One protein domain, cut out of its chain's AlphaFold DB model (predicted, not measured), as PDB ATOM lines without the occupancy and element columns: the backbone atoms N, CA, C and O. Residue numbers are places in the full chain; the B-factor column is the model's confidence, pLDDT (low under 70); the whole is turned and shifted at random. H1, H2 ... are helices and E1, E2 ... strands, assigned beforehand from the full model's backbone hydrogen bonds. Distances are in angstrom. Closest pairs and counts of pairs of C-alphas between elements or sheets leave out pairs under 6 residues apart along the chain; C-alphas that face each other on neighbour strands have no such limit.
ATOM      1  N   ARG A  37     513.764 461.842 851.574       60.88
ATOM      2  CA  ARG A  37     513.679 462.134 853.022       60.88
ATOM      3  C   ARG A  37     515.023 462.021 853.748       60.88
ATOM      4  O   ARG A  37     515.398 460.944 854.199       60.88
ATOM      5  N   LYS A  38     515.743 463.143 853.866       67.00
ATOM      6  CA  LYS A  38     516.980 463.210 854.654       67.00
ATOM      7  C   LYS A  38     516.680 462.802 856.095       67.00
ATOM      8  O   LYS A  38     516.203 463.619 856.876       67.00
ATOM      9  N   LEU A  39     516.970 461.554 856.433       76.81
ATOM     10  CA  LEU A  39     516.992 461.125 857.814       76.81
ATOM     11  C   LEU A  39     518.250 461.691 858.448       76.81
ATOM     12  O   LEU A  39     519.356 461.495 857.943       76.81
ATOM     13  N   THR A  40     518.051 462.465 859.503       84.38
ATOM     14  CA  THR A  40     519.145 462.969 860.322       84.38
ATOM     15  C   THR A  40     519.106 462.189 861.616       84.38
ATOM     16  O   THR A  40     518.080 462.156 862.301       84.38
ATOM     17  N   TYR A  41     520.212 461.524 861.919       88.94
ATOM     18  CA  TYR A  41     520.328 460.781 863.157       88.94
ATOM     19  C   TYR A  41     520.231 461.738 864.351       88.94
ATOM     20  O   TYR A  41     520.943 462.741 864.410       88.94
ATOM     21  N   ALA A  42     519.376 461.384 865.307       89.69
ATOM     22  CA  ALA A  42     519.365 461.941 866.648       89.69
ATOM     23  C   ALA A  42     519.078 460.811 867.654       89.69
ATOM     24  O   ALA A  42     518.341 459.874 867.326       89.69
ATOM     25  N   PRO A  43     519.611 460.875 868.887       90.62
ATOM     26  CA  PRO A  43     519.338 459.893 869.937       90.62
ATOM     27  C   PRO A  43     517.949 460.097 870.566       90.62
ATOM     28  O   PRO A  43     517.813 460.152 871.783       90.62
ATOM     29  N   THR A  44     516.908 460.224 869.744       92.12
ATOM     30  CA  THR A  44     515.529 460.498 870.168       92.12
ATOM     31  C   THR A  44     514.577 459.424 869.656       92.12
ATOM     32  O   THR A  44     514.851 458.740 868.663       92.12
ATOM     33  N   LEU A  45     513.432 459.286 870.325       91.44
ATOM     34  CA  LEU A  45     512.361 458.386 869.908       91.44
ATOM     35  C   LEU A  45     511.851 458.710 868.504       91.44
ATOM     36  O   LEU A  45     511.670 457.805 867.695       91.44
ATOM     37  N   GLU A  46     511.650 459.992 868.209       91.62
ATOM     38  CA  GLU A  46     511.165 460.436 866.903       91.62
ATOM     39  C   GLU A  46     512.109 460.001 865.776       91.62
ATOM     40  O   GLU A  46     511.662 459.423 864.786       91.62
ATOM     41  N   SER A  47     513.419 460.198 865.955       91.75
ATOM     42  CA  SER A  47     514.419 459.756 864.982       91.75
ATOM     43  C   SER A  47     514.364 458.237 864.802       91.75
ATOM     44  O   SER A  47     514.256 457.760 863.676       91.75
ATOM     45  N   ALA A  48     514.317 457.461 865.890       92.44
ATOM     46  CA  ALA A  48     514.229 456.003 865.804       92.44
ATOM     47  C   ALA A  48     512.992 455.525 865.023       92.44
ATOM     48  O   ALA A  48     513.092 454.632 864.181       92.44
ATOM     49  N   VAL A  49     511.833 456.145 865.262       91.75
ATOM     50  CA  VAL A  49     510.581 455.830 864.557       91.75
ATOM     51  C   VAL A  49     510.665 456.209 863.076       91.75
ATOM     52  O   VAL A  49     510.228 455.439 862.222       91.75
ATOM     53  N   GLN A  50     511.279 457.346 862.734       91.50
ATOM     54  CA  GLN A  50     511.495 457.729 861.334       91.50
ATOM     55  C   GLN A  50     512.369 456.710 860.589       91.50
ATOM     56  O   GLN A  50     512.009 456.307 859.483       91.50
ATOM     57  N   TYR A  51     513.467 456.251 861.200       91.62
ATOM     58  CA  TYR A  51     514.334 455.224 860.611       91.62
ATOM     59  C   TYR A  51     513.623 453.868 860.497       91.62
ATOM     60  O   TYR A  51     513.723 453.218 859.450       91.62
ATOM     61  N   ALA A  52     512.847 453.472 861.515       90.31
ATOM     62  CA  ALA A  52     512.031 452.256 861.484       90.31
ATOM     63  C   ALA A  52     511.029 452.271 860.320       90.31
ATOM     64  O   ALA A  52     510.979 451.327 859.533       90.31
ATOM     65  N   ASN A  53     510.304 453.378 860.145       88.88
ATOM     66  CA  ASN A  53     509.307 453.549 859.086       88.88
ATOM     67  C   ASN A  53     509.900 453.512 857.665       88.88
ATOM     68  O   ASN A  53     509.171 453.304 856.696       88.88
ATOM     69  N   THR A  54     511.210 453.727 857.523       88.56
ATOM     70  CA  THR A  54     511.930 453.636 856.242       88.56
ATOM     71  C   THR A  54     512.698 452.329 856.051       88.56
ATOM     72  O   THR A  54     513.389 452.187 855.047       88.56
ATOM     73  N   GLY A  55     512.611 451.387 856.998       85.88
ATOM     74  CA  GLY A  55     513.358 450.127 856.939       85.88
ATOM     75  C   GLY A  55     514.872 450.295 857.109       85.88
ATOM     76  O   GLY A  55     515.632 449.513 856.553       85.88
ATOM     77  N   MET A  56     515.312 451.331 857.832       88.06
ATOM     78  CA  MET A  56     516.728 451.609 858.120       88.06
ATOM     79  C   MET A  56     516.997 451.622 859.631       88.06
ATOM     80  O   MET A  56     517.816 452.394 860.125       88.06
ATOM     81  N   LEU A  57     516.274 450.805 860.397       89.88
ATOM     82  CA  LEU A  57     516.376 450.803 861.857       89.88
ATOM     83  C   LEU A  57     517.768 450.378 862.336       89.88
ATOM     84  O   LEU A  57     518.282 450.936 863.302       89.88
ATOM     85  N   GLU A  58     518.392 449.444 861.627       88.38
ATOM     86  CA  GLU A  58     519.752 448.971 861.867       88.38
ATOM     87  C   GLU A  58     520.751 450.134 861.825       88.38
ATOM     88  O   GLU A  58     521.557 450.287 862.739       88.38
ATOM     89  N   GLU A  59     520.628 451.030 860.837       87.69
ATOM     90  CA  GLU A  59     521.485 452.216 860.735       87.69
ATOM     91  C   GLU A  59     521.300 453.156 861.935       87.69
ATOM     92  O   GLU A  59     522.268 453.759 862.410       87.69
ATOM     93  N   TRP A  60     520.073 453.292 862.450       91.94
ATOM     94  CA  TRP A  60     519.828 454.100 863.645       91.94
ATOM     95  C   TRP A  60     520.508 453.497 864.879       91.94
ATOM     96  O   TRP A  60     521.136 454.232 865.645       91.94
ATOM     97  N   ILE A  61     520.431 452.171 865.052       89.69
ATOM     98  CA  ILE A  61     521.085 451.445 866.153       89.69
ATOM     99  C   ILE A  61     522.604 451.624 866.077       89.69
ATOM    100  O   ILE A  61     523.229 451.973 867.080       89.69
ATOM    101  N   GLU A  62     523.194 451.449 864.892       87.69
ATOM    102  CA  GLU A  62     524.628 451.656 864.666       87.69
ATOM    103  C   GLU A  62     525.049 453.084 865.018       87.69
ATOM    104  O   GLU A  62     526.001 453.285 865.774       87.69
ATOM    105  N   CYS A  63     524.303 454.086 864.540       88.50
ATOM    106  CA  CYS A  63     524.562 455.485 864.877       88.50
ATOM    107  C   CYS A  63     524.433 455.733 866.388       88.50
ATOM    108  O   CYS A  63     525.258 456.438 866.964       88.50
ATOM    109  N   TYR A  64     523.454 455.122 867.056       89.62
ATOM    110  CA  TYR A  64     523.283 455.243 868.502       89.62
ATOM    111  C   TYR A  64     524.446 454.658 869.300       89.62
ATOM    112  O   TYR A  64     524.969 455.309 870.212       89.62
ATOM    113  N   LEU A  65     524.900 453.464 868.936       86.25
ATOM    114  CA  LEU A  65     526.014 452.808 869.608       86.25
ATOM    115  C   LEU A  65     527.346 453.525 869.349       86.25
ATOM    116  O   LEU A  65     528.119 453.729 870.288       86.25
ATOM    117  N   LEU A  66     527.592 453.959 868.109       83.94
ATOM    118  CA  LEU A  66     528.831 454.630 867.709       83.94
ATOM    119  C   LEU A  66     528.918 456.072 868.205       83.94
ATOM    120  O   LEU A  66     529.919 456.457 868.804       83.94
ATOM    121  N   LEU A  67     527.889 456.875 867.936       82.69
ATOM    122  CA  LEU A  67     527.952 458.330 868.088       82.69
ATOM    123  C   LEU A  67     527.530 458.768 869.493       82.69
ATOM    124  O   LEU A  67     528.160 459.651 870.072       82.69
ATOM    125  N   THR A  68     526.505 458.127 870.063       83.00
ATOM    126  CA  THR A  68     525.942 458.524 871.365       83.00
ATOM    127  C   THR A  68     526.565 457.754 872.522       83.00
ATOM    128  O   THR A  68     527.001 458.358 873.500       83.00
ATOM    129  N   ARG A  69     526.647 456.420 872.436       81.38
ATOM    130  CA  ARG A  69     527.237 455.604 873.517       81.38
ATOM    131  C   ARG A  69     528.753 455.457 873.425       81.38
ATOM    132  O   ARG A  69     529.357 455.076 874.422       81.38
ATOM    133  N   LYS A  70     529.359 455.743 872.265       77.25
ATOM    134  CA  LYS A  70     530.796 455.535 871.998       77.25
ATOM    135  C   LYS A  70     531.248 454.100 872.326       77.25
ATOM    136  O   LYS A  70     532.367 453.867 872.773       77.25
ATOM    137  N   ALA A  71     530.363 453.126 872.115       68.94
ATOM    138  CA  ALA A  71     530.520 451.739 872.551       68.94
ATOM    139  C   ALA A  71     531.080 450.846 871.427       68.94
ATOM    140  O   ALA A  71     530.468 449.848 871.053       68.94
ATOM    141  N   ILE A  72     532.244 451.214 870.882       60.66
ATOM    142  CA  ILE A  72     532.840 450.586 869.685       60.66
ATOM    143  C   ILE A  72     533.052 449.062 869.835       60.66
ATOM    144  O   ILE A  72     532.622 448.337 868.942       60.66
ATOM    145  N   PRO A  73     533.622 448.529 870.939       61.25
ATOM    146  CA  PRO A  73     533.836 447.081 871.069       61.25
ATOM    147  C   PRO A  73     532.527 446.288 871.148       61.25
ATOM    148  O   PRO A  73     532.443 445.162 870.673       61.25
ATOM    149  N   LEU A  74     531.492 446.892 871.736       60.94
ATOM    150  CA  LEU A  74     530.195 446.249 871.908       60.94
ATOM    151  C   LEU A  74     529.345 446.312 870.637       60.94
ATOM    152  O   LEU A  74     528.463 445.478 870.482       60.94
ATOM    153  N   LEU A  75     529.591 447.271 869.736       64.06
ATOM    154  CA  LEU A  75     528.943 447.304 868.426       64.06
ATOM    155  C   LEU A  75     529.288 446.052 867.627       64.06
ATOM    156  O   LEU A  75     528.391 445.427 867.071       64.06
ATOM    157  N   ASP A  76     530.567 445.683 867.602       63.00
ATOM    158  CA  ASP A  76     531.034 444.503 866.882       63.00
ATOM    159  C   ASP A  76     530.316 443.250 867.384       63.00
ATOM    160  O   ASP A  76     529.766 442.509 866.584       63.00
ATOM    161  N   ASP A  77     530.209 443.058 868.699       67.00
ATOM    162  CA  ASP A  77     529.518 441.900 869.275       67.00
ATOM    163  C   ASP A  77     527.988 441.973 869.167       67.00
ATOM    164  O   ASP A  77     527.318 440.937 869.187       67.00
ATOM    165  N   PHE A  78     527.416 443.176 869.092       68.25
ATOM    166  CA  PHE A  78     525.969 443.407 869.038       68.25
ATOM    167  C   PHE A  78     525.410 443.470 867.613       68.25
ATOM    168  O   PHE A  78     524.211 443.294 867.441       68.25
ATOM    169  N   MET A  79     526.259 443.707 866.608       67.44
ATOM    170  CA  MET A  79     525.881 443.806 865.193       67.44
ATOM    171  C   MET A  79     526.605 442.782 864.287       67.44
ATOM    172  O   MET A  79     526.167 442.592 863.152       67.44
ATOM    173  N   LYS A  80     527.626 442.028 864.751       63.34
ATOM    174  CA  LYS A  80     528.208 440.899 863.979       63.34
ATOM    175  C   LYS A  80     527.253 439.721 863.834       63.34
ATOM    176  O   LYS A  80     526.947 439.018 864.793       63.34
ATOM    177  N   GLY A  81     526.895 439.426 862.591       57.16
ATOM    178  CA  GLY A  81     525.948 438.370 862.238       57.16
ATOM    179  C   GLY A  81     524.627 438.988 861.805       57.16
ATOM    180  O   GLY A  81     524.343 440.126 862.151       57.16
ATOM    181  N   GLY A  82     523.842 438.288 860.988       63.44
ATOM    182  CA  GLY A  82     522.556 438.793 860.496       63.44
ATOM    183  C   GLY A  82     521.554 438.984 861.636       63.44
ATOM    184  O   GLY A  82     520.749 438.093 861.906       63.44
ATOM    185  N   HIS A  83     521.650 440.118 862.327       73.56
ATOM    186  CA  HIS A  83     520.771 440.489 863.419       73.56
ATOM    187  C   HIS A  83     519.398 440.825 862.863       73.56
ATOM    188  O   HIS A  83     519.263 441.476 861.829       73.56
ATOM    189  N   LEU A  84     518.377 440.359 863.572       84.12
ATOM    190  CA  LEU A  84     516.996 440.666 863.251       84.12
ATOM    191  C   LEU A  84     516.502 441.676 864.273       84.12
ATOM    192  O   LEU A  84     516.526 441.417 865.480       84.12
ATOM    193  N   CYS A  85     516.084 442.832 863.770       85.44
ATOM    194  CA  CYS A  85     515.556 443.911 864.582       85.44
ATOM    195  C   CYS A  85     514.032 443.929 864.483       85.44
ATOM    196  O   CYS A  85     513.453 443.818 863.404       85.44
ATOM    197  N   ILE A  86     513.381 444.099 865.626       87.62
ATOM    198  CA  ILE A  86     511.976 444.484 865.689       87.62
ATOM    199  C   ILE A  86     511.925 445.998 865.853       87.62
ATOM    200  O   ILE A  86     512.742 446.573 866.578       87.62
ATOM    201  N   GLY A  87     510.956 446.615 865.174       87.12
ATOM    202  CA  GLY A  87     510.666 448.045 865.231       87.12
ATOM    203  C   GLY A  87     510.539 448.612 866.646       87.12
ATOM    204  O   GLY A  87     510.573 447.903 867.651       87.12
ATOM    205  N   VAL A  88     510.344 449.925 866.730       91.62
ATOM    206  CA  VAL A  88     510.097 450.576 868.017       91.62
ATOM    207  C   VAL A  88     508.748 450.106 868.557       91.62
ATOM    208  O   VAL A  88     507.705 450.404 867.985       91.62
ATOM    209  N   VAL A  89     508.757 449.377 869.670       92.69
ATOM    210  CA  VAL A  89     507.555 448.837 870.311       92.69
ATOM    211  C   VAL A  89     507.368 449.379 871.720       92.69
ATOM    212  O   VAL A  89     508.326 449.649 872.445       92.69
ATOM    213  N   LYS A  90     506.115 449.499 872.158       92.75
ATOM    214  CA  LYS A  90     505.787 449.811 873.550       92.75
ATOM    215  C   LYS A  90     505.996 448.567 874.418       92.75
ATOM    216  O   LYS A  90     505.117 447.714 874.523       92.75
ATOM    217  N   PHE A  91     507.164 448.470 875.050       93.25
ATOM    218  CA  PHE A  91     507.607 447.255 875.730       93.25
ATOM    219  C   PHE A  91     507.378 447.305 877.251       93.25
ATOM    220  O   PHE A  91     507.781 448.282 877.887       93.25
ATOM    221  N   PRO A  92     506.777 446.273 877.875       92.88
ATOM    222  CA  PRO A  92     506.607 446.211 879.326       92.88
ATOM    223  C   PRO A  92     507.944 446.054 880.066       92.88
ATOM    224  O   PRO A  92     508.600 445.016 879.970       92.88
ATOM    225  N   LEU A  93     508.314 447.030 880.904       91.75
ATOM    226  CA  LEU A  93     509.616 447.042 881.595       91.75
ATOM    227  C   LEU A  93     509.801 445.882 882.586       91.75
ATOM    228  O   LEU A  93     510.929 445.520 882.921       91.75
ATOM    229  N   ARG A  94     508.699 445.264 883.030       90.38
ATOM    230  CA  ARG A  94     508.700 444.077 883.901       90.38
ATOM    231  C   ARG A  94     509.300 442.824 883.253       90.38
ATOM    232  O   ARG A  94     509.685 441.913 883.974       90.38
ATOM    233  N   LEU A  95     509.335 442.759 881.919       90.31
ATOM    234  CA  LEU A  95     509.882 441.614 881.182       90.31
ATOM    235  C   LEU A  95     511.408 441.684 881.044       90.31
ATOM    236  O   LEU A  95     512.034 440.701 880.655       90.31
ATOM    237  N   ILE A  96     512.006 442.836 881.362       90.69
ATOM    238  CA  ILE A  96     513.451 443.042 881.282       90.69
ATOM    239  C   ILE A  96     514.102 442.435 882.516       90.69
ATOM    240  O   ILE A  96     513.783 442.816 883.650       90.69
ATOM    241  N   GLN A  97     515.055 441.532 882.292       85.25
ATOM    242  CA  GLN A  97     515.793 440.912 883.380       85.25
ATOM    243  C   GLN A  97     516.555 441.970 884.178       85.25
ATOM    244  O   GLN A  97     517.295 442.786 883.629       85.25
ATOM    245  N   SER A  98     516.359 441.965 885.497       66.00
ATOM    246  CA  SER A  98     517.155 442.785 886.400       66.00
ATOM    247  C   SER A  98     518.566 442.210 886.453       66.00
ATOM    248  O   SER A  98     518.811 441.228 887.150       66.00
ATOM    249  N   GLN A  99     519.498 442.816 885.724       58.84
ATOM    250  CA  GLN A  99     520.908 442.633 886.033       58.84
ATOM    251  C   GLN A  99     521.170 443.382 887.345       58.84
ATOM    252  O   GLN A  99     521.014 444.600 887.422       58.84
ATOM    253  N   VAL A 100     521.484 442.645 888.410       44.34
ATOM    254  CA  VAL A 100     521.987 443.235 889.654       44.34
ATOM    255  C   VAL A 100     523.395 443.732 889.350       44.34
ATOM    256  O   VAL A 100     524.329 442.939 889.308       44.34
ATOM    257  N   ILE A 101     523.553 445.029 889.097       48.09
ATOM    258  CA  ILE A 101     524.870 445.645 888.927       48.09
ATOM    259  C   ILE A 101     525.037 446.675 890.038       48.09
ATOM    260  O   ILE A 101     524.217 447.579 890.200       48.09
ATOM    261  N   LYS A 102     526.083 446.477 890.851       39.66
ATOM    262  CA  LYS A 102     526.519 447.405 891.896       39.66
ATOM    263  C   LYS A 102     526.858 448.739 891.232       39.66
ATOM    264  O   LYS A 102     527.733 448.792 890.372       39.66
ATOM    265  N   LEU A 103     526.139 449.782 891.625       41.19
ATOM    266  CA  LEU A 103     526.324 451.142 891.146       41.19
ATOM    267  C   LEU A 103     527.694 451.655 891.619       41.19
ATOM    268  O   LEU A 103     527.887 451.894 892.808       41.19
ATOM    269  N   GLY A 104     528.648 451.771 890.695       37.69
ATOM    270  CA  GLY A 104     529.771 452.693 890.834       37.69
ATOM    271  C   GLY A 104     529.270 454.087 890.477       37.69
ATOM    272  O   GLY A 104     528.569 454.252 889.483       37.69
ATOM    273  N   GLU A 105     529.541 455.044 891.352       45.94
ATOM    274  CA  GLU A 105     528.979 456.390 891.351       45.94
ATOM    275  C   GLU A 105     529.306 457.218 890.095       45.94
ATOM    276  O   GLU A 105     530.359 457.063 889.479       45.94
ATOM    277  N   ASN A 106     528.425 458.203 889.872       44.31
ATOM    278  CA  ASN A 106     528.561 459.416 889.058       44.31
ATOM    279  C   ASN A 106     528.187 459.299 887.573       44.31
ATOM    280  O   ASN A 106     528.961 458.818 886.759       44.31
ATOM    281  N   HIS A 107     527.036 459.867 887.200       37.88
ATOM    282  CA  HIS A 107     526.992 461.137 886.465       37.88
ATOM    283  C   HIS A 107     525.571 461.726 886.448       37.88
ATOM    284  O   HIS A 107     524.589 461.063 886.773       37.88
ATOM    285  N   ALA A 108     525.531 463.033 886.202       35.66
ATOM    286  CA  ALA A 108     524.500 463.978 886.592       35.66
ATOM    287  C   ALA A 108     523.109 463.715 885.999       35.66
ATOM    288  O   ALA A 108     522.945 463.308 884.852       35.66
ATOM    289  N   ALA A 109     522.108 464.026 886.821       46.19
ATOM    290  CA  ALA A 109     520.726 464.161 886.418       46.19
ATOM    291  C   ALA A 109     520.589 465.280 885.378       46.19
ATOM    292  O   ALA A 109     520.840 466.438 885.700       46.19
ATOM    293  N   GLU A 110     520.107 464.947 884.184       40.16
ATOM    294  CA  GLU A 110     519.486 465.930 883.304       40.16
ATOM    295  C   GLU A 110     518.056 465.508 882.958       40.16
ATOM    296  O   GLU A 110     517.791 464.513 882.289       40.16
ATOM    297  N   ASP A 111     517.167 466.300 883.552       38.56
ATOM    298  CA  ASP A 111     515.935 466.870 883.023       38.56
ATOM    299  C   ASP A 111     514.751 465.968 882.630       38.56
ATOM    300  O   ASP A 111     514.827 464.958 881.929       38.56
ATOM    301  N   GLY A 112     513.579 466.387 883.108       40.69
ATOM    302  CA  GLY A 112     512.268 465.803 882.853       40.69
ATOM    303  C   GLY A 112     511.736 466.147 881.465       40.69
ATOM    304  O   GLY A 112     510.600 466.601 881.343       40.69
ATOM    305  N   GLY A 113     512.539 465.926 880.426       39.09
ATOM    306  CA  GLY A 113     512.143 466.137 879.039       39.09
ATOM    307  C   GLY A 113     511.066 465.148 878.590       39.09
ATOM    308  O   GLY A 113     511.063 463.980 878.991       39.09
ATOM    309  N   HIS A 114     510.138 465.625 877.752       52.66
ATOM    310  CA  HIS A 114     509.122 464.821 877.069       52.66
ATOM    311  C   HIS A 114     509.682 463.466 876.607       52.66
ATOM    312  O   HIS A 114     510.771 463.410 876.050       52.66
ATOM    313  N   ALA A 115     508.918 462.378 876.763       55.25
ATOM    314  CA  ALA A 115     509.338 461.025 876.370       55.25
ATOM    315  C   ALA A 115     509.814 460.902 874.902       55.25
ATOM    316  O   ALA A 115     510.524 459.958 874.575       55.25
ATOM    317  N   ALA A 116     509.458 461.861 874.037       59.31
ATOM    318  CA  ALA A 116     509.948 461.974 872.665       59.31
ATOM    319  C   ALA A 116     511.434 462.389 872.556       59.31
ATOM    320  O   ALA A 116     512.096 462.034 871.584       59.31
ATOM    321  N   ALA A 117     511.961 463.119 873.546       74.44
ATOM    322  CA  ALA A 117     513.336 463.619 873.572       74.44
ATOM    323  C   ALA A 117     514.358 462.556 874.003       74.44
ATOM    324  O   ALA A 117     515.544 462.697 873.722       74.44
ATOM    325  N   LEU A 118     513.909 461.487 874.665       86.94
ATOM    326  CA  LEU A 118     514.767 460.382 875.074       86.94
ATOM    327  C   LEU A 118     514.805 459.291 873.993       86.94
ATOM    328  O   LEU A 118     513.816 459.092 873.281       86.94
ATOM    329  N   PRO A 119     515.918 458.548 873.866       91.25
ATOM    330  CA  PRO A 119     515.993 457.426 872.942       91.25
ATOM    331  C   PRO A 119     515.086 456.273 873.410       91.25
ATOM    332  O   PRO A 119     514.827 456.134 874.616       91.25
ATOM    333  N   PRO A 120     514.635 455.398 872.492       93.44
ATOM    334  CA  PRO A 120     514.065 454.113 872.876       93.44
ATOM    335  C   PRO A 120     515.113 453.258 873.602       93.44
ATOM    336  O   PRO A 120     516.324 453.431 873.419       93.44
ATOM    337  N   LEU A 121     514.649 452.310 874.417       93.19
ATOM    338  CA  LEU A 121     515.532 451.287 874.973       93.19
ATOM    339  C   LEU A 121     515.987 450.326 873.872       93.19
ATOM    340  O   LEU A 121     515.223 449.995 872.977       93.19
ATOM    341  N   LEU A 122     517.214 449.840 873.968       92.06
ATOM    342  CA  LEU A 122     517.797 448.833 873.103       92.06
ATOM    343  C   LEU A 122     517.935 447.553 873.922       92.06
ATOM    344  O   LEU A 122     518.716 447.492 874.880       92.06
ATOM    345  N   LEU A 123     517.130 446.553 873.573       91.88
ATOM    346  CA  LEU A 123     517.127 445.257 874.235       91.88
ATOM    347  C   LEU A 123     517.701 444.181 873.332       91.88
ATOM    348  O   LEU A 123     517.372 444.105 872.153       91.88
ATOM    349  N   GLN A 124     518.488 443.301 873.935       90.69
ATOM    350  CA  GLN A 124     518.875 442.033 873.341       90.69
ATOM    351  C   GLN A 124     517.880 440.963 873.784       90.69
ATOM    352  O   GLN A 124     517.626 440.819 874.985       90.69
ATOM    353  N   TYR A 125     517.315 440.226 872.832       91.19
ATOM    354  CA  TYR A 125     516.556 439.015 873.113       91.19
ATOM    355  C   TYR A 125     517.390 437.791 872.756       91.19
ATOM    356  O   TYR A 125     517.765 437.606 871.599       91.19
ATOM    357  N   GLU A 126     517.672 436.981 873.769       88.62
ATOM    358  CA  GLU A 126     518.533 435.808 873.670       88.62
ATOM    359  C   GLU A 126     518.024 434.735 874.631       88.62
ATOM    360  O   GLU A 126     517.605 435.030 875.755       88.62
ATOM    361  N   GLU A 127     517.971 433.487 874.168       87.44
ATOM    362  CA  GLU A 127     517.556 432.328 874.968       87.44
ATOM    363  C   GLU A 127     516.183 432.474 875.662       87.44
ATOM    364  O   GLU A 127     515.877 431.795 876.645       87.44
ATOM    365  N   GLY A 128     515.284 433.299 875.120       87.31
ATOM    366  CA  GLY A 128     513.961 433.540 875.710       87.31
ATOM    367  C   GLY A 128     513.898 434.674 876.736       87.31
ATOM    368  O   GLY A 128     512.874 434.826 877.404       87.31
ATOM    369  N   LYS A 129     514.966 435.460 876.881       90.94
ATOM    370  CA  LYS A 129     515.110 436.499 877.903       90.94
ATOM    371  C   LYS A 129     515.444 437.846 877.271       90.94
ATOM    372  O   LYS A 129     516.088 437.909 876.232       90.94
ATOM    373  N   PHE A 130     514.996 438.925 877.914       92.12
ATOM    374  CA  PHE A 130     515.255 440.298 877.477       92.12
ATOM    375  C   PHE A 130     516.308 440.964 878.361       92.12
ATOM    376  O   PHE A 130     516.125 441.075 879.578       92.12
ATOM    377  N   HIS A 131     517.373 441.457 877.738       89.94
ATOM    378  CA  HIS A 131     518.528 442.048 878.404       89.94
ATOM    379  C   HIS A 131     518.742 443.490 877.947       89.94
ATOM    380  O   HIS A 131     518.690 443.786 876.756       89.94
ATOM    381  N   CYS A 132     518.999 444.393 878.894       89.25
ATOM    382  CA  CYS A 132     519.369 445.776 878.606       89.25
ATOM    383  C   CYS A 132     520.844 445.978 878.947       89.25
ATOM    384  O   CYS A 132     521.186 446.185 880.108       89.25
ATOM    385  N   ASN A 133     521.706 445.910 877.935       83.06
ATOM    386  CA  ASN A 133     523.157 445.953 878.139       83.06
ATOM    387  C   ASN A 133     523.720 447.380 878.026       83.06
ATOM    388  O   ASN A 133     524.756 447.692 878.604       83.06
ATOM    389  N   PHE A 134     523.026 448.267 877.305       81.19
ATOM    390  CA  PHE A 134     523.567 449.575 876.918       81.19
ATOM    391  C   PHE A 134     522.986 450.755 877.688       81.19
ATOM    392  O   PHE A 134     523.604 451.811 877.714       81.19
ATOM    393  N   GLN A 135     521.797 450.616 878.276       88.19
ATOM    394  CA  GLN A 135     521.019 451.734 878.831       88.19
ATOM    395  C   GLN A 135     520.554 451.443 880.264       88.19
ATOM    396  O   GLN A 135     519.421 451.739 880.641       88.19
ATOM    397  N   ILE A 136     521.437 450.855 881.074       87.06
ATOM    398  CA  ILE A 136     521.130 450.431 882.450       87.06
ATOM    399  C   ILE A 136     520.699 451.620 883.324       87.06
ATOM    400  O   ILE A 136     519.736 451.506 884.083       87.06
ATOM    401  N   GLU A 137     521.362 452.769 883.192       87.06
ATOM    402  CA  GLU A 137     521.024 454.007 883.911       87.06
ATOM    403  C   GLU A 137     519.601 454.477 883.582       87.06
ATOM    404  O   GLU A 137     518.775 454.639 884.482       87.06
ATOM    405  N   LEU A 138     519.277 454.594 882.288       88.19
ATOM    406  CA  LEU A 138     517.940 454.965 881.821       88.19
ATOM    407  C   LEU A 138     516.887 453.963 882.315       88.19
ATOM    408  O   LEU A 138     515.858 454.364 882.856       88.19
ATOM    409  N   LEU A 139     517.154 452.658 882.204       89.81
ATOM    410  CA  LEU A 139     516.257 451.618 882.710       89.81
ATOM    411  C   LEU A 139     516.024 451.743 884.222       89.81
ATOM    412  O   LEU A 139     514.901 451.554 884.692       89.81
ATOM    413  N   THR A 140     517.068 452.070 884.983       88.62
ATOM    414  CA  THR A 140     516.992 452.245 886.437       88.62
ATOM    415  C   THR A 140     516.102 453.427 886.792       88.62
ATOM    416  O   THR A 140     515.183 453.274 887.598       88.62
ATOM    417  N   VAL A 141     516.296 454.571 886.128       89.88
ATOM    418  CA  VAL A 141     515.445 455.761 886.296       89.88
ATOM    419  C   VAL A 141     513.987 455.447 885.942       89.88
ATOM    420  O   VAL A 141     513.078 455.789 886.700       89.88
ATOM    421  N   LEU A 142     513.738 454.745 884.832       90.06
ATOM    422  CA  LEU A 142     512.386 454.358 884.417       90.06
ATOM    423  C   LEU A 142     511.708 453.424 885.435       90.06
ATOM    424  O   LEU A 142     510.533 453.617 885.763       90.06
ATOM    425  N   LYS A 143     512.446 452.447 885.981       88.38
ATOM    426  CA  LYS A 143     511.948 451.547 887.036       88.38
ATOM    427  C   LYS A 143     511.666 452.298 888.340       88.38
ATOM    428  O   LYS A 143     510.612 452.083 888.936       88.38
ATOM    429  N   GLN A 144     512.549 453.209 888.758       88.00
ATOM    430  CA  GLN A 144     512.340 454.058 889.941       88.00
ATOM    431  C   GLN A 144     511.085 454.931 889.802       88.00
ATOM    432  O   GLN A 144     510.308 455.061 890.746       88.00
ATOM    433  N   ARG A 145     510.836 455.456 888.596       88.62
ATOM    434  CA  ARG A 145     509.626 456.223 888.257       88.62
ATOM    435  C   ARG A 145     508.370 455.359 888.072       88.62
ATOM    436  O   ARG A 145     507.322 455.895 887.726       88.62
ATOM    437  N   LYS A 146     508.448 454.040 888.302       87.88
ATOM    438  CA  LYS A 146     507.340 453.077 888.141       87.88
ATOM    439  C   LYS A 146     506.698 453.126 886.747       87.88
ATOM    440  O   LYS A 146     505.491 452.941 886.598       87.88
ATOM    441  N   VAL A 147     507.504 453.370 885.712       90.69
ATOM    442  CA  VAL A 147     507.038 453.327 884.323       90.69
ATOM    443  C   VAL A 147     506.695 451.879 883.961       90.69
ATOM    444  O   VAL A 147     507.520 450.981 884.094       90.69
ATOM    445  N   ASN A 148     505.466 451.634 883.503       89.19
ATOM    446  CA  ASN A 148     505.007 450.274 883.189       89.19
ATOM    447  C   ASN A 148     505.557 449.754 881.855       89.19
ATOM    448  O   ASN A 148     505.914 448.580 881.732       89.19
ATOM    449  N   ALA A 149     505.600 450.626 880.850       92.06
ATOM    450  CA  ALA A 149     506.064 450.304 879.512       92.06
ATOM    451  C   ALA A 149     506.781 451.500 878.891       92.06
ATOM    452  O   ALA A 149     506.426 452.644 879.177       92.06
ATOM    453  N   TYR A 150     507.755 451.228 878.029       93.56
ATOM    454  CA  TYR A 150     508.582 452.252 877.400       93.56
ATOM    455  C   TYR A 150     508.910 451.876 875.945       93.56
ATOM    456  O   TYR A 150     509.025 450.681 875.647       93.56
ATOM    457  N   PRO A 151     509.050 452.850 875.028       94.56
ATOM    458  CA  PRO A 151     509.459 452.585 873.652       94.56
ATOM    459  C   PRO A 151     510.806 451.867 873.583       94.56
ATOM    460  O   PRO A 151     511.765 452.262 874.242       94.56
ATOM    461  N   THR A 152     510.873 450.786 872.817       94.00
ATOM    462  CA  THR A 152     512.002 449.858 872.841       94.00
ATOM    463  C   THR A 152     512.219 449.234 871.471       94.00
ATOM    464  O   THR A 152     511.262 448.833 870.823       94.00
ATOM    465  N   ILE A 153     513.475 449.116 871.060       94.12
ATOM    466  CA  ILE A 153     513.946 448.340 869.916       94.12
ATOM    467  C   ILE A 153     514.468 447.007 870.451       94.12
ATOM    468  O   ILE A 153     515.231 446.977 871.420       94.12
ATOM    469  N   ILE A 154     514.052 445.904 869.831       92.69
ATOM    470  CA  ILE A 154     514.464 444.553 870.230       92.69
ATOM    471  C   ILE A 154     515.365 443.990 869.140       92.69
ATOM    472  O   ILE A 154     514.973 443.939 867.977       92.69
ATOM    473  N   VAL A 155     516.550 443.542 869.531       91.06
ATOM    474  CA  VAL A 155     517.568 442.976 868.646       91.06
ATOM    475  C   VAL A 155     517.805 441.523 869.027       91.06
ATOM    476  O   VAL A 155     517.887 441.187 870.210       91.06
ATOM    477  N   MET A 156     517.898 440.654 868.026       89.81
ATOM    478  CA  MET A 156     518.062 439.211 868.202       89.81
ATOM    479  C   MET A 156     519.279 438.695 867.453       89.81
ATOM    480  O   MET A 156     519.533 439.091 866.310       89.81
ATOM    481  N   LYS A 157     519.988 437.755 868.083       83.38
ATOM    482  CA  LYS A 157     521.126 437.059 867.485       83.38
ATOM    483  C   LYS A 157     520.639 435.837 866.710       83.38
ATOM    484  O   LYS A 157     520.475 434.745 867.240       83.38
ATOM    485  N   GLY A 158     520.419 436.028 865.413       80.62
ATOM    486  CA  GLY A 158     520.126 434.937 864.488       80.62
ATOM    487  C   GLY A 158     518.687 434.408 864.517       80.62
ATOM    488  O   GLY A 158     517.780 434.936 865.163       80.62
ATOM    489  N   ASN A 159     518.465 433.357 863.727       84.88
ATOM    490  CA  ASN A 159     517.123 432.934 863.321       84.88
ATOM    491  C   ASN A 159     516.370 432.137 864.404       84.88
ATOM    492  O   ASN A 159     515.145 432.179 864.463       84.88
ATOM    493  N   GLU A 160     517.069 431.411 865.275       88.81
ATOM    494  CA  GLU A 160     516.409 430.596 866.308       88.81
ATOM    495  C   GLU A 160     515.744 431.459 867.385       88.81
ATOM    496  O   GLU A 160     514.586 431.217 867.746       88.81
ATOM    497  N   ASP A 161     516.420 432.519 867.832       89.19
ATOM    498  CA  ASP A 161     515.826 433.498 868.742       89.19
ATOM    499  C   ASP A 161     514.686 434.261 868.070       89.19
ATOM    500  O   ASP A 161     513.635 434.433 868.686       89.19
ATOM    501  N   TYR A 162     514.813 434.606 866.786       89.19
ATOM    502  CA  TYR A 162     513.719 435.212 866.028       89.19
ATOM    503  C   TYR A 162     512.480 434.314 865.948       89.19
ATOM    504  O   TYR A 162     511.380 434.747 866.287       89.19
ATOM    505  N   LYS A 163     512.628 433.040 865.566       90.19
ATOM    506  CA  LYS A 163     511.504 432.087 865.533       90.19
ATOM    507  C   LYS A 163     510.850 431.957 866.904       90.19
ATOM    508  O   LYS A 163     509.622 431.953 867.012       90.19
ATOM    509  N   ARG A 164     511.662 431.863 867.961       91.38
ATOM    510  CA  ARG A 164     511.180 431.790 869.344       91.38
ATOM    511  C   ARG A 164     510.415 433.054 869.720       91.38
ATOM    512  O   ARG A 164     509.328 432.956 870.282       91.38
ATOM    513  N   PHE A 165     510.961 434.221 869.399       91.38
ATOM    514  CA  PHE A 165     510.317 435.504 869.632       91.38
ATOM    515  C   PHE A 165     508.975 435.579 868.909       91.38
ATOM    516  O   PHE A 165     507.961 435.847 869.544       91.38
ATOM    517  N   MET A 166     508.933 435.254 867.617       90.19
ATOM    518  CA  MET A 166     507.701 435.291 866.829       90.19
ATOM    519  C   MET A 166     506.637 434.339 867.378       90.19
ATOM    520  O   MET A 166     505.470 434.714 867.446       90.19
ATOM    521  N   LYS A 167     507.037 433.151 867.849       91.44
ATOM    522  CA  LYS A 167     506.127 432.172 868.462       91.44
ATOM    523  C   LYS A 167     505.432 432.701 869.720       91.44
ATOM    524  O   LYS A 167     504.258 432.404 869.919       91.44
ATOM    525  N   TYR A 168     506.145 433.427 870.582       88.81
ATOM    526  CA  TYR A 168     505.616 433.850 871.887       88.81
ATOM    527  C   TYR A 168     505.144 435.307 871.928       88.81
ATOM    528  O   TYR A 168     504.275 435.642 872.729       88.81
ATOM    529  N   TYR A 169     505.705 436.167 871.080       87.69
ATOM    530  CA  TYR A 169     505.566 437.619 871.173       87.69
ATOM    531  C   TYR A 169     505.239 438.316 869.847       87.69
ATOM    532  O   TYR A 169     504.943 439.509 869.869       87.69
ATOM    533  N   GLY A 170     505.259 437.611 868.708       81.19
ATOM    534  CA  GLY A 170     505.194 438.223 867.373       81.19
ATOM    535  C   GLY A 170     503.980 439.127 867.115       81.19
ATOM    536  O   GLY A 170     504.066 440.041 866.302       81.19
ATOM    537  N   THR A 171     502.873 438.916 867.828       82.50
ATOM    538  CA  THR A 171     501.635 439.713 867.720       82.50
ATOM    539  C   THR A 171     501.280 440.476 868.997       82.50
ATOM    540  O   THR A 171     500.234 441.114 869.068       82.50
ATOM    541  N   VAL A 172     502.121 440.392 870.030       83.88
ATOM    542  CA  VAL A 172     501.792 440.881 871.378       83.88
ATOM    543  C   VAL A 172     502.124 442.361 871.539       83.88
ATOM    544  O   VAL A 172     501.471 443.064 872.313       83.88
ATOM    545  N   PHE A 173     503.152 442.844 870.844       85.25
ATOM    546  CA  PHE A 173     503.649 444.200 871.029       85.25
ATOM    547  C   PHE A 173     502.998 445.208 870.083       85.25
ATOM    548  O   PHE A 173     502.770 444.939 868.907       85.25
ATOM    549  N   PHE A 174     502.751 446.402 870.619       86.06
ATOM    550  CA  PHE A 174     502.253 447.541 869.859       86.06
ATOM    551  C   PHE A 174     503.429 448.337 869.305       86.06
ATOM    552  O   PHE A 174     504.262 448.819 870.080       86.06
ATOM    553  N   TYR A 175     503.472 448.485 867.985       87.38
ATOM    554  CA  TYR A 175     504.452 449.321 867.306       87.38
ATOM    555  C   TYR A 175     504.144 450.805 867.521       87.38
ATOM    556  O   TYR A 175     502.988 451.224 867.619       87.38
ATOM    557  N   VAL A 176     505.205 451.589 867.663       84.88
ATOM    558  CA  VAL A 176     505.162 453.043 867.765       84.88
ATOM    559  C   VAL A 176     505.508 453.591 866.388       84.88
ATOM    560  O   VAL A 176     506.675 453.794 866.073       84.88
TER     561      VAL A 176
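What this domain is: This is residues 37 to 176 of the 179 residues of an uncharacterized protein of Paenibacillus sp. SDF0028 (UniProt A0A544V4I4). A strongly twisted four-stranded sheet forms the middle of the domain, with the helical hairpin H1 and H2 over one face and H5 over the other, in three layers. H3 folds back on H2, H4 only grazes the sheet near the first residue of E2, and a long loop, residues 93 to 120, swings wide past H4. The printed part has 140 residues, with five named helices and four named strands in the order H1 H2 H3 E1 E2 E3 H4 E4 H5. The sheet, E1 E4 E2 E3, is mixed, and the class is mixed, helices and strands. The whole is compact, with a radius of gyration of the C-alphas of 14.7 A, and rounded, spanning 39 by 38 by 31 A.

How they stand to each other: E1, residues 84 to 92, is an edge strand, antiparallel to E4, residues 149 to 156; N 86 and O 154 are 2.8 A apart, within hydrogen-bond range. E4 is parallel to E2, residues 121 to 126, with N 153 and O 121 at 2.7 A. E2 and E3, residues 129 to 131, form an antiparallel hairpin, with N 131 and O 124 at 2.8 A. E1 bends by 80 degrees at residue 88 and E4 by 57 degrees at residue 152. H1, residues 45 to 53, is on the sheet at a height of 9.3 A; its closest C-alphas to E1 are those of Ala 52 and Gly 87, 5.8 A apart. H2, residues 57 to 68, is on the same face, at a height of 10.6 A. H1 and H2 touch, closest at C-alphas 51 and 57, 5.0 A, at a shallow tilt of 33 degrees, only just short of steep, opposite ways. H3, residues 72 to 79, forms a hairpin with H2, closest at C-alphas 66 and 72, 6.0 A. H5, residues 158 to 169, is on the opposite face at a height of 8.0 A, closest to E2 at C-alphas 161 and 126, 6.1 A. H4, residues 136 to 144, only grazes the sheet and is apart from H5. Every O i to N i+4 pair is within hydrogen-bond range in H1, H2, H4 and H5; in H3, 2 of 4 are.

Where its parts are: H1 begins at C-alpha 45, (512.361, 458.386, 869.908), and H5 ends at C-alpha 169, (505.566, 437.619, 871.173). E1 and E4 each measure 19.9 A, H5 16.2 A, E2 15.8 A and H2 15.5 A.

The domain as a whole: The C-alphas of Arg 37 and Lys 102 are the two farthest apart, 43.5 A. The printed part has no cut. The link from E1 to E2, 28 residues, is long. Mean pLDDT of the printed part is 80.2; residues 37 to 38, 71 to 82 and 98 to 116 are under 70.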